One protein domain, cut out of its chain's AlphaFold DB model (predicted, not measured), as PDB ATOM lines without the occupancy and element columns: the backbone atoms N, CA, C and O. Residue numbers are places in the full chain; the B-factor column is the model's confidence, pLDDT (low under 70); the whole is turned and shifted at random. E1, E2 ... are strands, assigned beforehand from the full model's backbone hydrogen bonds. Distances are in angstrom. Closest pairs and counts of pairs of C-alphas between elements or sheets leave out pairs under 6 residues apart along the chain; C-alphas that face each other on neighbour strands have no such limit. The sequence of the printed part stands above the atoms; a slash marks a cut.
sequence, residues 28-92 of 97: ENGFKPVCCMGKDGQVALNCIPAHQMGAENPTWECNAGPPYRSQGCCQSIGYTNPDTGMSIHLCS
ATOM      1  N   GLU A  28      94.339  99.354  53.345       69.25
ATOM      2  CA  GLU A  28      94.279  98.353  52.274       69.25
ATOM      3  C   GLU A  28      94.121  98.998  50.887       69.25
ATOM      4  O   GLU A  28      94.650  98.485  49.905       69.25
ATOM      5  N   ASN A  29      93.507 100.185  50.817       74.38
ATOM      6  CA  ASN A  29      93.320 100.962  49.587       74.38
ATOM      7  C   ASN A  29      94.459 101.965  49.328       74.38
ATOM      8  O   ASN A  29      94.323 102.873  48.511       74.38
ATOM      9  N   GLY A  30      95.586 101.837  50.036       80.44
ATOM     10  CA  GLY A  30      96.767 102.680  49.835       80.44
ATOM     11  C   GLY A  30      96.773 103.999  50.612       80.44
ATOM     12  O   GLY A  30      97.797 104.685  50.604       80.44
ATOM     13  N   PHE A  31      95.705 104.329  51.347       89.38
ATOM     14  CA  PHE A  31      95.706 105.463  52.272       89.38
ATOM     15  C   PHE A  31      96.628 105.168  53.457       89.38
ATOM     16  O   PHE A  31      96.716 104.037  53.931       89.38
ATOM     17  N   LYS A  32      97.344 106.171  53.953       91.19
ATOM     18  CA  LYS A  32      98.264 106.020  55.081       91.19
ATOM     19  C   LYS A  32      97.920 107.006  56.195       91.19
ATOM     20  O   LYS A  32      97.468 108.109  55.895       91.19
ATOM     21  N   PRO A  33      98.133 106.634  57.465       91.50
ATOM     22  CA  PRO A  33      98.017 107.557  58.585       91.50
ATOM     23  C   PRO A  33      99.053 108.675  58.448       91.50
ATOM     24  O   PRO A  33     100.258 108.412  58.373       91.50
ATOM     25  N   VAL A  34      98.589 109.919  58.397       92.81
ATOM     26  CA  VAL A  34      99.432 111.094  58.182       92.81
ATOM     27  C   VAL A  34      99.015 112.276  59.051       92.81
ATOM     28  O   VAL A  34      97.880 112.382  59.521       92.81
ATOM     29  N   CYS A  35      99.962 113.192  59.201       92.50
ATOM     30  CA  CYS A  35      99.797 114.500  59.810       92.50
ATOM     31  C   CYS A  35     100.037 115.561  58.744       92.50
ATOM     32  O   CYS A  35     101.080 115.561  58.095       92.50
ATOM     33  N   CYS A  36      99.085 116.463  58.553       92.94
ATOM     34  CA  CYS A  36      99.083 117.447  57.478       92.94
ATOM     35  C   CYS A  36      99.106 118.868  58.037       92.94
ATOM     36  O   CYS A  36      98.569 119.139  59.119       92.94
ATOM     37  N   MET A  37      99.700 119.788  57.274       93.56
ATOM     38  CA  MET A  37      99.715 121.214  57.619       93.56
ATOM     39  C   MET A  37      98.310 121.822  57.622       93.56
ATOM     40  O   MET A  37      98.014 122.711  58.415       93.56
ATOM     41  N   GLY A  38      97.434 121.310  56.761       89.50
ATOM     42  CA  GLY A  38      96.023 121.667  56.713       89.50
ATOM     43  C   GLY A  38      95.210 120.571  56.039       89.50
ATOM     44  O   GLY A  38      95.741 119.808  55.231       89.50
ATOM     45  N   LYS A  39      93.928 120.500  56.386       88.06
ATOM     46  CA  LYS A  39      92.940 119.624  55.758       88.06
ATOM     47  C   LYS A  39      91.627 120.390  55.622       88.06
ATOM     48  O   LYS A  39      91.144 120.939  56.607       88.06
ATOM     49  N   ASP A  40      91.077 120.407  54.415       88.75
ATOM     50  CA  ASP A  40      89.751 120.934  54.104       88.75
ATOM     51  C   ASP A  40      88.921 119.826  53.442       88.75
ATOM     52  O   ASP A  40      89.212 119.369  52.332       88.75
ATOM     53  N   GLY A  41      87.936 119.309  54.176       87.69
ATOM     54  CA  GLY A  41      87.191 118.116  53.780       87.69
ATOM     55  C   GLY A  41      88.115 116.918  53.524       87.69
ATOM     56  O   GLY A  41      88.827 116.464  54.419       87.69
ATOM     57  N   GLN A  42      88.094 116.394  52.298       91.06
ATOM     58  CA  GLN A  42      88.930 115.264  51.867       91.06
ATOM     59  C   GLN A  42      90.286 115.694  51.289       91.06
ATOM     60  O   GLN A  42      91.092 114.838  50.943       91.06
ATOM     61  N   VAL A  43      90.572 116.989  51.170       92.75
ATOM     62  CA  VAL A  43      91.829 117.471  50.585       92.75
ATOM     63  C   VAL A  43      92.752 117.938  51.699       92.75
ATOM     64  O   VAL A  43      92.367 118.751  52.537       92.75
ATOM     65  N   ALA A  44      93.986 117.445  51.714       94.38
ATOM     66  CA  ALA A  44      94.996 117.861  52.673       94.38
ATOM     67  C   ALA A  44      96.273 118.351  51.994       94.38
ATOM     68  O   ALA A  44      96.593 117.989  50.860       94.38
ATOM     69  N   LEU A  45      96.999 119.196  52.718       95.31
ATOM     70  CA  LEU A  45      98.198 119.866  52.241       95.31
ATOM     71  C   LEU A  45      99.404 119.449  53.062       95.31
ATOM     72  O   LEU A  45      99.373 119.483  54.296       95.31
ATOM     73  N   ASN A  46     100.468 119.124  52.335       95.19
ATOM     74  CA  ASN A  46     101.796 118.816  52.828       95.19
ATOM     75  C   ASN A  46     101.755 117.878  54.040       95.19
ATOM     76  O   ASN A  46     101.857 118.313  55.185       95.19
ATOM     77  N   CYS A  47     101.530 116.594  53.773       94.19
ATOM     78  CA  CYS A  47     101.377 115.578  54.803       94.19
ATOM     79  C   CYS A  47     102.668 114.784  55.022       94.19
ATOM     80  O   CYS A  47     103.382 114.462  54.071       94.19
ATOM     81  N   ILE A  48     102.928 114.426  56.277       93.25
ATOM     82  CA  ILE A  48     104.024 113.553  56.712       93.25
ATOM     83  C   ILE A  48     103.458 112.303  57.398       93.25
ATOM     84  O   ILE A  48     102.335 112.354  57.903       93.25
ATOM     85  N   PRO A  49     104.204 111.187  57.452       92.38
ATOM     86  CA  PRO A  49     103.766 109.999  58.179       92.38
ATOM     87  C   PRO A  49     103.450 110.311  59.646       92.38
ATOM     88  O   PRO A  49     104.204 111.029  60.306       92.38
ATOM     89  N   ALA A  50     102.342 109.770  60.153       91.69
ATOM     90  CA  ALA A  50     102.007 109.870  61.569       91.69
ATOM     91  C   ALA A  50     102.875 108.923  62.413       91.69
ATOM     92  O   ALA A  50     103.353 107.893  61.929       91.69
ATOM     93  N   HIS A  51     103.065 109.259  63.690       89.69
ATOM     94  CA  HIS A  51     103.775 108.393  64.627       89.69
ATOM     95  C   HIS A  51     102.878 107.215  65.013       89.69
ATOM     96  O   HIS A  51     101.724 107.419  65.385       89.69
ATOM     97  N   GLN A  52     103.391 105.988  64.907       88.94
ATOM     98  CA  GLN A  52     102.663 104.788  65.308       88.94
ATOM     99  C   GLN A  52     102.847 104.520  66.804       88.94
ATOM    100  O   GLN A  52     103.972 104.411  67.289       88.94
ATOM    101  N   MET A  53     101.738 104.317  67.507       87.38
ATOM    102  CA  MET A  53     101.691 103.838  68.883       87.38
ATOM    103  C   MET A  53     101.136 102.416  68.936       87.38
ATOM    104  O   MET A  53     100.099 102.125  68.342       87.38
ATOM    105  N   GLY A  54     101.797 101.550  69.706       80.88
ATOM    106  CA  GLY A  54     101.406 100.148  69.854       80.88
ATOM    107  C   GLY A  54     101.860  99.254  68.691       80.88
ATOM    108  O   GLY A  54     102.079  99.705  67.563       80.88
ATOM    109  N   ALA A  55     102.043  97.968  68.996       72.69
ATOM    110  CA  ALA A  55     102.466  96.947  68.034       72.69
ATOM    111  C   ALA A  55     101.283  96.126  67.494       72.69
ATOM    112  O   ALA A  55     101.215  95.857  66.297       72.69
ATOM    113  N   GLU A  56     100.333  95.772  68.361       72.94
ATOM    114  CA  GLU A  56      99.111  95.044  68.017       72.94
ATOM    115  C   GLU A  56      97.938  96.033  68.017       72.94
ATOM    116  O   GLU A  56      97.681  96.672  69.034       72.94
ATOM    117  N   ASN A  57      97.253  96.188  66.877       74.00
ATOM    118  CA  ASN A  57      96.230  97.222  66.634       74.00
ATOM    119  C   ASN A  57      96.756  98.656  66.825       74.00
ATOM    120  O   ASN A  57      96.350  99.350  67.759       74.00
ATOM    121  N   PRO A  58      97.682  99.104  65.955       79.75
ATOM    122  CA  PRO A  58      98.296 100.410  66.104       79.75
ATOM    123  C   PRO A  58      97.276 101.548  66.044       79.75
ATOM    124  O   PRO A  58      96.366 101.551  65.215       79.75
ATOM    125  N   THR A  59      97.502 102.547  66.889       87.19
ATOM    126  CA  THR A  59      96.890 103.879  66.787       87.19
ATOM    127  C   THR A  59      97.953 104.883  66.360       87.19
ATOM    128  O   THR A  59      99.141 104.651  66.586       87.19
ATOM    129  N   TRP A  60      97.559 105.998  65.760       88.94
ATOM    130  CA  TRP A  60      98.490 106.997  65.242       88.94
ATOM    131  C   TRP A  60      98.310 108.341  65.920       88.94
ATOM    132  O   TRP A  60      97.202 108.722  66.276       88.94
ATOM    133  N   GLU A  61      99.401 109.079  66.071       88.12
ATOM    134  CA  GLU A  61      99.386 110.417  66.654       88.12
ATOM    135  C   GLU A  61     100.260 111.395  65.864       88.12
ATOM    136  O   GLU A  61     101.224 111.021  65.185       88.12
ATOM    137  N   CYS A  62      99.930 112.681  65.978       87.62
ATOM    138  CA  CYS A  62     100.676 113.768  65.351       87.62
ATOM    139  C   CYS A  62     101.588 114.482  66.345       87.62
ATOM    140  O   CYS A  62     101.330 115.613  66.751       87.62
ATOM    141  N   ASN A  63     102.708 113.837  66.681       79.06
ATOM    142  CA  ASN A  63     103.740 114.405  67.561       79.06
ATOM    143  C   ASN A  63     104.662 115.426  66.884       79.06
ATOM    144  O   ASN A  63     105.529 116.000  67.536       79.06
ATOM    145  N   ALA A  64     104.484 115.680  65.587       76.00
ATOM    146  CA  ALA A  64     105.287 116.655  64.854       76.00
ATOM    147  C   ALA A  64     105.027 118.111  65.293       76.00
ATOM    148  O   ALA A  64     105.842 118.989  65.014       76.00
ATOM    149  N   GLY A  65     103.910 118.372  65.985       75.69
ATOM    150  CA  GLY A  65     103.517 119.719  66.387       75.69
ATOM    151  C   GLY A  65     103.162 120.621  65.193       75.69
ATOM    152  O   GLY A  65     103.059 120.156  64.056       75.69
ATOM    153  N   PRO A  66     102.919 121.927  65.419       80.88
ATOM    154  CA  PRO A  66     102.727 122.880  64.327       80.88
ATOM    155  C   PRO A  66     103.895 122.853  63.323       80.88
ATOM    156  O   PRO A  66     105.048 122.827  63.746       80.88
ATOM    157  N   PRO A  67     103.615 122.935  62.007       87.88
ATOM    158  CA  PRO A  67     102.300 123.180  61.395       87.88
ATOM    159  C   PRO A  67     101.400 121.938  61.223       87.88
ATOM    160  O   PRO A  67     100.236 122.093  60.868       87.88
ATOM    161  N   TYR A  68     101.880 120.727  61.500       89.19
ATOM    162  CA  TYR A  68     101.207 119.458  61.190       89.19
ATOM    163  C   TYR A  68     100.137 119.067  62.221       89.19
ATOM    164  O   TYR A  68     100.278 118.095  62.962       89.19
ATOM    165  N   ARG A  69      99.058 119.852  62.286       84.38
ATOM    166  CA  ARG A  69      97.975 119.680  63.271       84.38
ATOM    167  C   ARG A  69      96.767 118.896  62.750       84.38
ATOM    168  O   ARG A  69      95.902 118.545  63.545       84.38
ATOM    169  N   SER A  70      96.676 118.655  61.441       88.62
ATOM    170  CA  SER A  70      95.516 117.984  60.836       88.62
ATOM    171  C   SER A  70      95.778 116.489  60.671       88.62
ATOM    172  O   SER A  70      96.763 116.109  60.048       88.62
ATOM    173  N   GLN A  71      94.894 115.647  61.201       89.81
ATOM    174  CA  GLN A  71      95.010 114.187  61.143       89.81
ATOM    175  C   GLN A  71      94.233 113.617  59.955       89.81
ATOM    176  O   GLN A  71      93.182 114.141  59.562       89.81
ATOM    177  N   GLY A  72      94.724 112.519  59.386       89.88
ATOM    178  CA  GLY A  72      93.999 111.837  58.330       89.88
ATOM    179  C   GLY A  72      94.622 110.536  57.870       89.88
ATOM    180  O   GLY A  72      95.811 110.290  58.032       89.88
ATOM    181  N   CYS A  73      93.787 109.723  57.241       92.31
ATOM    182  CA  CYS A  73      94.223 108.619  56.407       92.31
ATOM    183  C   CYS A  73      94.244 109.162  54.985       92.31
ATOM    184  O   CYS A  73      93.172 109.429  54.443       92.31
ATOM    185  N   CYS A  74      95.425 109.411  54.421       93.50
ATOM    186  CA  CYS A  74      95.572 110.122  53.152       93.50
ATOM    187  C   CYS A  74      96.574 109.446  52.216       93.50
ATOM    188  O   CYS A  74      97.430 108.671  52.639       93.50
ATOM    189  N   GLN A  75      96.467 109.761  50.934       93.12
ATOM    190  CA  GLN A  75      97.380 109.340  49.887       93.12
ATOM    191  C   GLN A  75      97.797 110.566  49.071       93.12
ATOM    192  O   GLN A  75      96.963 111.403  48.722       93.12
ATOM    193  N   SER A  76      99.086 110.665  48.745       92.81
ATOM    194  CA  SER A  76      99.566 111.688  47.813       92.81
ATOM    195  C   SER A  76      98.989 111.443  46.422       92.81
ATOM    196  O   SER A  76      99.025 110.315  45.929       92.81
ATOM    197  N   ILE A  77      98.529 112.505  45.761       94.06
ATOM    198  CA  ILE A  77      98.103 112.434  44.354       94.06
ATOM    199  C   ILE A  77      99.255 112.669  43.369       94.06
ATOM    200  O   ILE A  77      99.030 112.790  42.169       94.06
ATOM    201  N   GLY A  78     100.493 112.787  43.863       93.88
ATOM    202  CA  GLY A  78     101.670 113.054  43.031       93.88
ATOM    203  C   GLY A  78     101.769 114.493  42.517       93.88
ATOM    204  O   GLY A  78     102.640 114.788  41.704       93.88
ATOM    205  N   TYR A  79     100.908 115.396  42.993       93.94
ATOM    206  CA  TYR A  79     100.970 116.816  42.669       93.94
ATOM    207  C   TYR A  79     101.648 117.606  43.790       93.94
ATOM    208  O   TYR A  79     101.251 117.527  44.957       93.94
ATOM    209  N   THR A  80     102.615 118.430  43.395       95.06
ATOM    210  CA  THR A  80     103.231 119.457  44.233       95.06
ATOM    211  C   THR A  80     103.012 120.798  43.559       95.06
ATOM    212  O   THR A  80     103.343 120.964  42.385       95.06
ATOM    213  N   ASN A  81     102.453 121.753  44.295       91.31
ATOM    214  CA  ASN A  81     102.272 123.102  43.790       91.31
ATOM    215  C   ASN A  81     103.661 123.725  43.516       91.31
ATOM    216  O   ASN A  81     104.464 123.805  44.449       91.31
ATOM    217  N   PRO A  82     103.966 124.158  42.280       94.62
ATOM    218  CA  PRO A  82     105.298 124.648  41.919       94.62
ATOM    219  C   PRO A  82     105.642 126.002  42.553       94.62
ATOM    220  O   PRO A  82     106.818 126.290  42.752       94.62
ATOM    221  N   ASP A  83     104.640 126.809  42.908       95.62
ATOM    222  CA  ASP A  83     104.828 128.141  43.489       95.62
ATOM    223  C   ASP A  83     105.082 128.087  45.001       95.62
ATOM    224  O   ASP A  83     105.797 128.917  45.556       95.62
ATOM    225  N   THR A  84     104.488 127.104  45.685       92.50
ATOM    226  CA  THR A  84     104.545 126.986  47.157       92.50
ATOM    227  C   THR A  84     105.343 125.783  47.654       92.50
ATOM    228  O   THR A  84     105.664 125.713  48.837       92.50
ATOM    229  N   GLY A  85     105.638 124.811  46.788       93.94
ATOM    230  CA  GLY A  85     106.293 123.553  47.152       93.94
ATOM    231  C   GLY A  85     105.424 122.592  47.975       93.94
ATOM    232  O   GLY A  85     105.916 121.554  48.413       93.94
ATOM    233  N   MET A  86     104.142 122.902  48.201       93.56
ATOM    234  CA  MET A  86     103.250 122.058  49.001       93.56
ATOM    235  C   MET A  86     102.682 120.898  48.179       93.56
ATOM    236  O   MET A  86     102.141 121.099  47.090       93.56
ATOM    237  N   SER A  87     102.761 119.685  48.728       95.75
ATOM    238  CA  SER A  87     102.124 118.500  48.141       95.75
ATOM    239  C   SER A  87     100.630 118.437  48.468       95.75
ATOM    240  O   SER A  87     100.211 118.853  49.550       95.75
ATOM    241  N   ILE A  88      99.828 117.898  47.549       95.12
ATOM    242  CA  ILE A  88      98.396 117.650  47.762       95.12
ATOM    243  C   ILE A  88      98.166 116.166  48.044       95.12
ATOM    244  O   ILE A  88      98.724 115.288  47.381       95.12
ATOM    245  N   HIS A  89      97.315 115.895  49.029       95.44
ATOM    246  CA  HIS A  89      96.907 114.555  49.428       95.44
ATOM    247  C   HIS A  89      95.383 114.462  49.426       95.44
ATOM    248  O   HIS A  89      94.699 115.410  49.815       95.44
ATOM    249  N   LEU A  90      94.854 113.314  49.007       93.62
ATOM    250  CA  LEU A  90      93.446 112.968  49.178       93.62
ATOM    251  C   LEU A  90      93.302 112.094  50.410       93.62
ATOM    252  O   LEU A  90      94.045 111.134  50.592       93.62
ATOM    253  N   CYS A  91      92.348 112.438  51.256       91.69
ATOM    254  CA  CYS A  91      92.083 111.787  52.518       91.69
ATOM    255  C   CYS A  91      90.732 111.091  52.487       91.69
ATOM    256  O   CYS A  91      89.761 111.615  51.946       91.69
ATOM    257  N   SER A  92      90.677 109.948  53.157       87.56
ATOM    258  CA  SER A  92      89.423 109.317  53.535       87.56
ATOM    259  C   SER A  92      88.580 110.286  54.372       87.56
ATOM    260  O   SER A  92      89.096 111.056  55.198       87.56
TER     261      SER A  92
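This is residues 28 to 92 of the 97 residues of an uncharacterized protein of Gaeumannomyces tritici (strain R3-111a-1) (UniProt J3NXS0). A small closed barrel of four strands, E1, E2, E6 and E5, makes the core, and a short two-stranded hairpin of E3 and E4 reaches away from it like an arm. The link from E5 to E6, residues 81 to 86, lies at the opposite end of the longest axis from the turn of that arm, while E1 and E5 are sharply bent as they wrap round the barrel. The printed part has 65 residues with no named helix and six named strands in the order E1, E2, E3, E4, E5, E6; its class is all strand, with 38 residues in the strands. Round the barrel run E1, E2, E6, E5 and back to E1, each pair antiparallel, and the separate sheet of E3 and E4 is antiparallel too. The whole is compact, with a radius of gyration of the C-alphas of 11.8 A, and spans 41 by 27 by 18 A.

The barrel begins with E1, residues 32 to 40, from C-alpha 32 at (98.264, 106.020, 55.081), and measures 17.2 A from first to last C-alpha. E2, residues 43 to 49, measures 16.0 A. E5, residues 70 to 80, is the longest strand by residues and measures 18.4 A, ending with C-alpha 80 at (103.231, 119.457, 44.233). E6, residues 87 to 91, measures 12.8 A and ends with C-alpha 91 at (92.083, 111.787, 52.518). The second sheet has two strands of three residues each, E3, residues 51 to 53, which measures 6.6 A, and E4, residues 59 to 61, which measures 7.0 A. E1 bends by 102 degrees at residue 37, and E5 bends by 99 degrees at residue 73.

In the closed barrel each strand has two neighbours. E1 and E2 are a hairpin, antiparallel at 139 degrees between their directions; C-alphas 36 and 47 face each other at 4.0 A, and N 35 and O 48 are within hydrogen-bond range at 2.8 A. E6 is on the other side of E2 from E1, and the C-alphas of Asn 46 and Ser 87 face each other at 4.7 A. Across the antiparallel pair E2 and E6, N 46 and O 87 are 2.8 A apart and N 44 and O 89 are 2.9 A apart, within hydrogen-bond range. E6 and E5 form a hairpin, antiparallel at 130 degrees, with C-alphas 89 and 76 facing each other at 4.2 A and N 75 and O 90 within hydrogen-bond range at 2.8 A. The antiparallel pair E5 and E1 closes the ring: C-alphas 73 and 33 face each other at 4.5 A, and N 36 and O 70 are within hydrogen-bond range at 2.8 A. The pairing of E5 is staggered, with E1 over residues 70 to 74 and with E6 over residues 74 to 80. E2 runs on into E3 across one residue, Ala 50, at 67 degrees, and the two meet only through their link. E3 and E4 are a hairpin, antiparallel at 141 degrees; C-alphas 52 and 60 face each other at 4.7 A, and N 53 and O 59 are within hydrogen-bond range at 2.8 A. The closest C-alphas of E4 and E1 are those of Trp 60 and Pro 33, 6.7 A apart. E3 is apart from E5 and E6, and only just apart from E1, with their closest C-alphas at 8.2 A.

The two C-alphas farthest apart are those of Glu 56 and Asp 83, at 41.6 A, while the first and last printed C-alphas, of Glu 28 and Ser 92, are 12.1 A apart. The printed part has no cut. No link is long: E1 to E2, E2 to E3 and E3 to E4 are tight, and E4 to E5 and E5 to E6 are short. The mean pLDDT of the printed part is 88.8, and residue 28 is the one printed residue under 70.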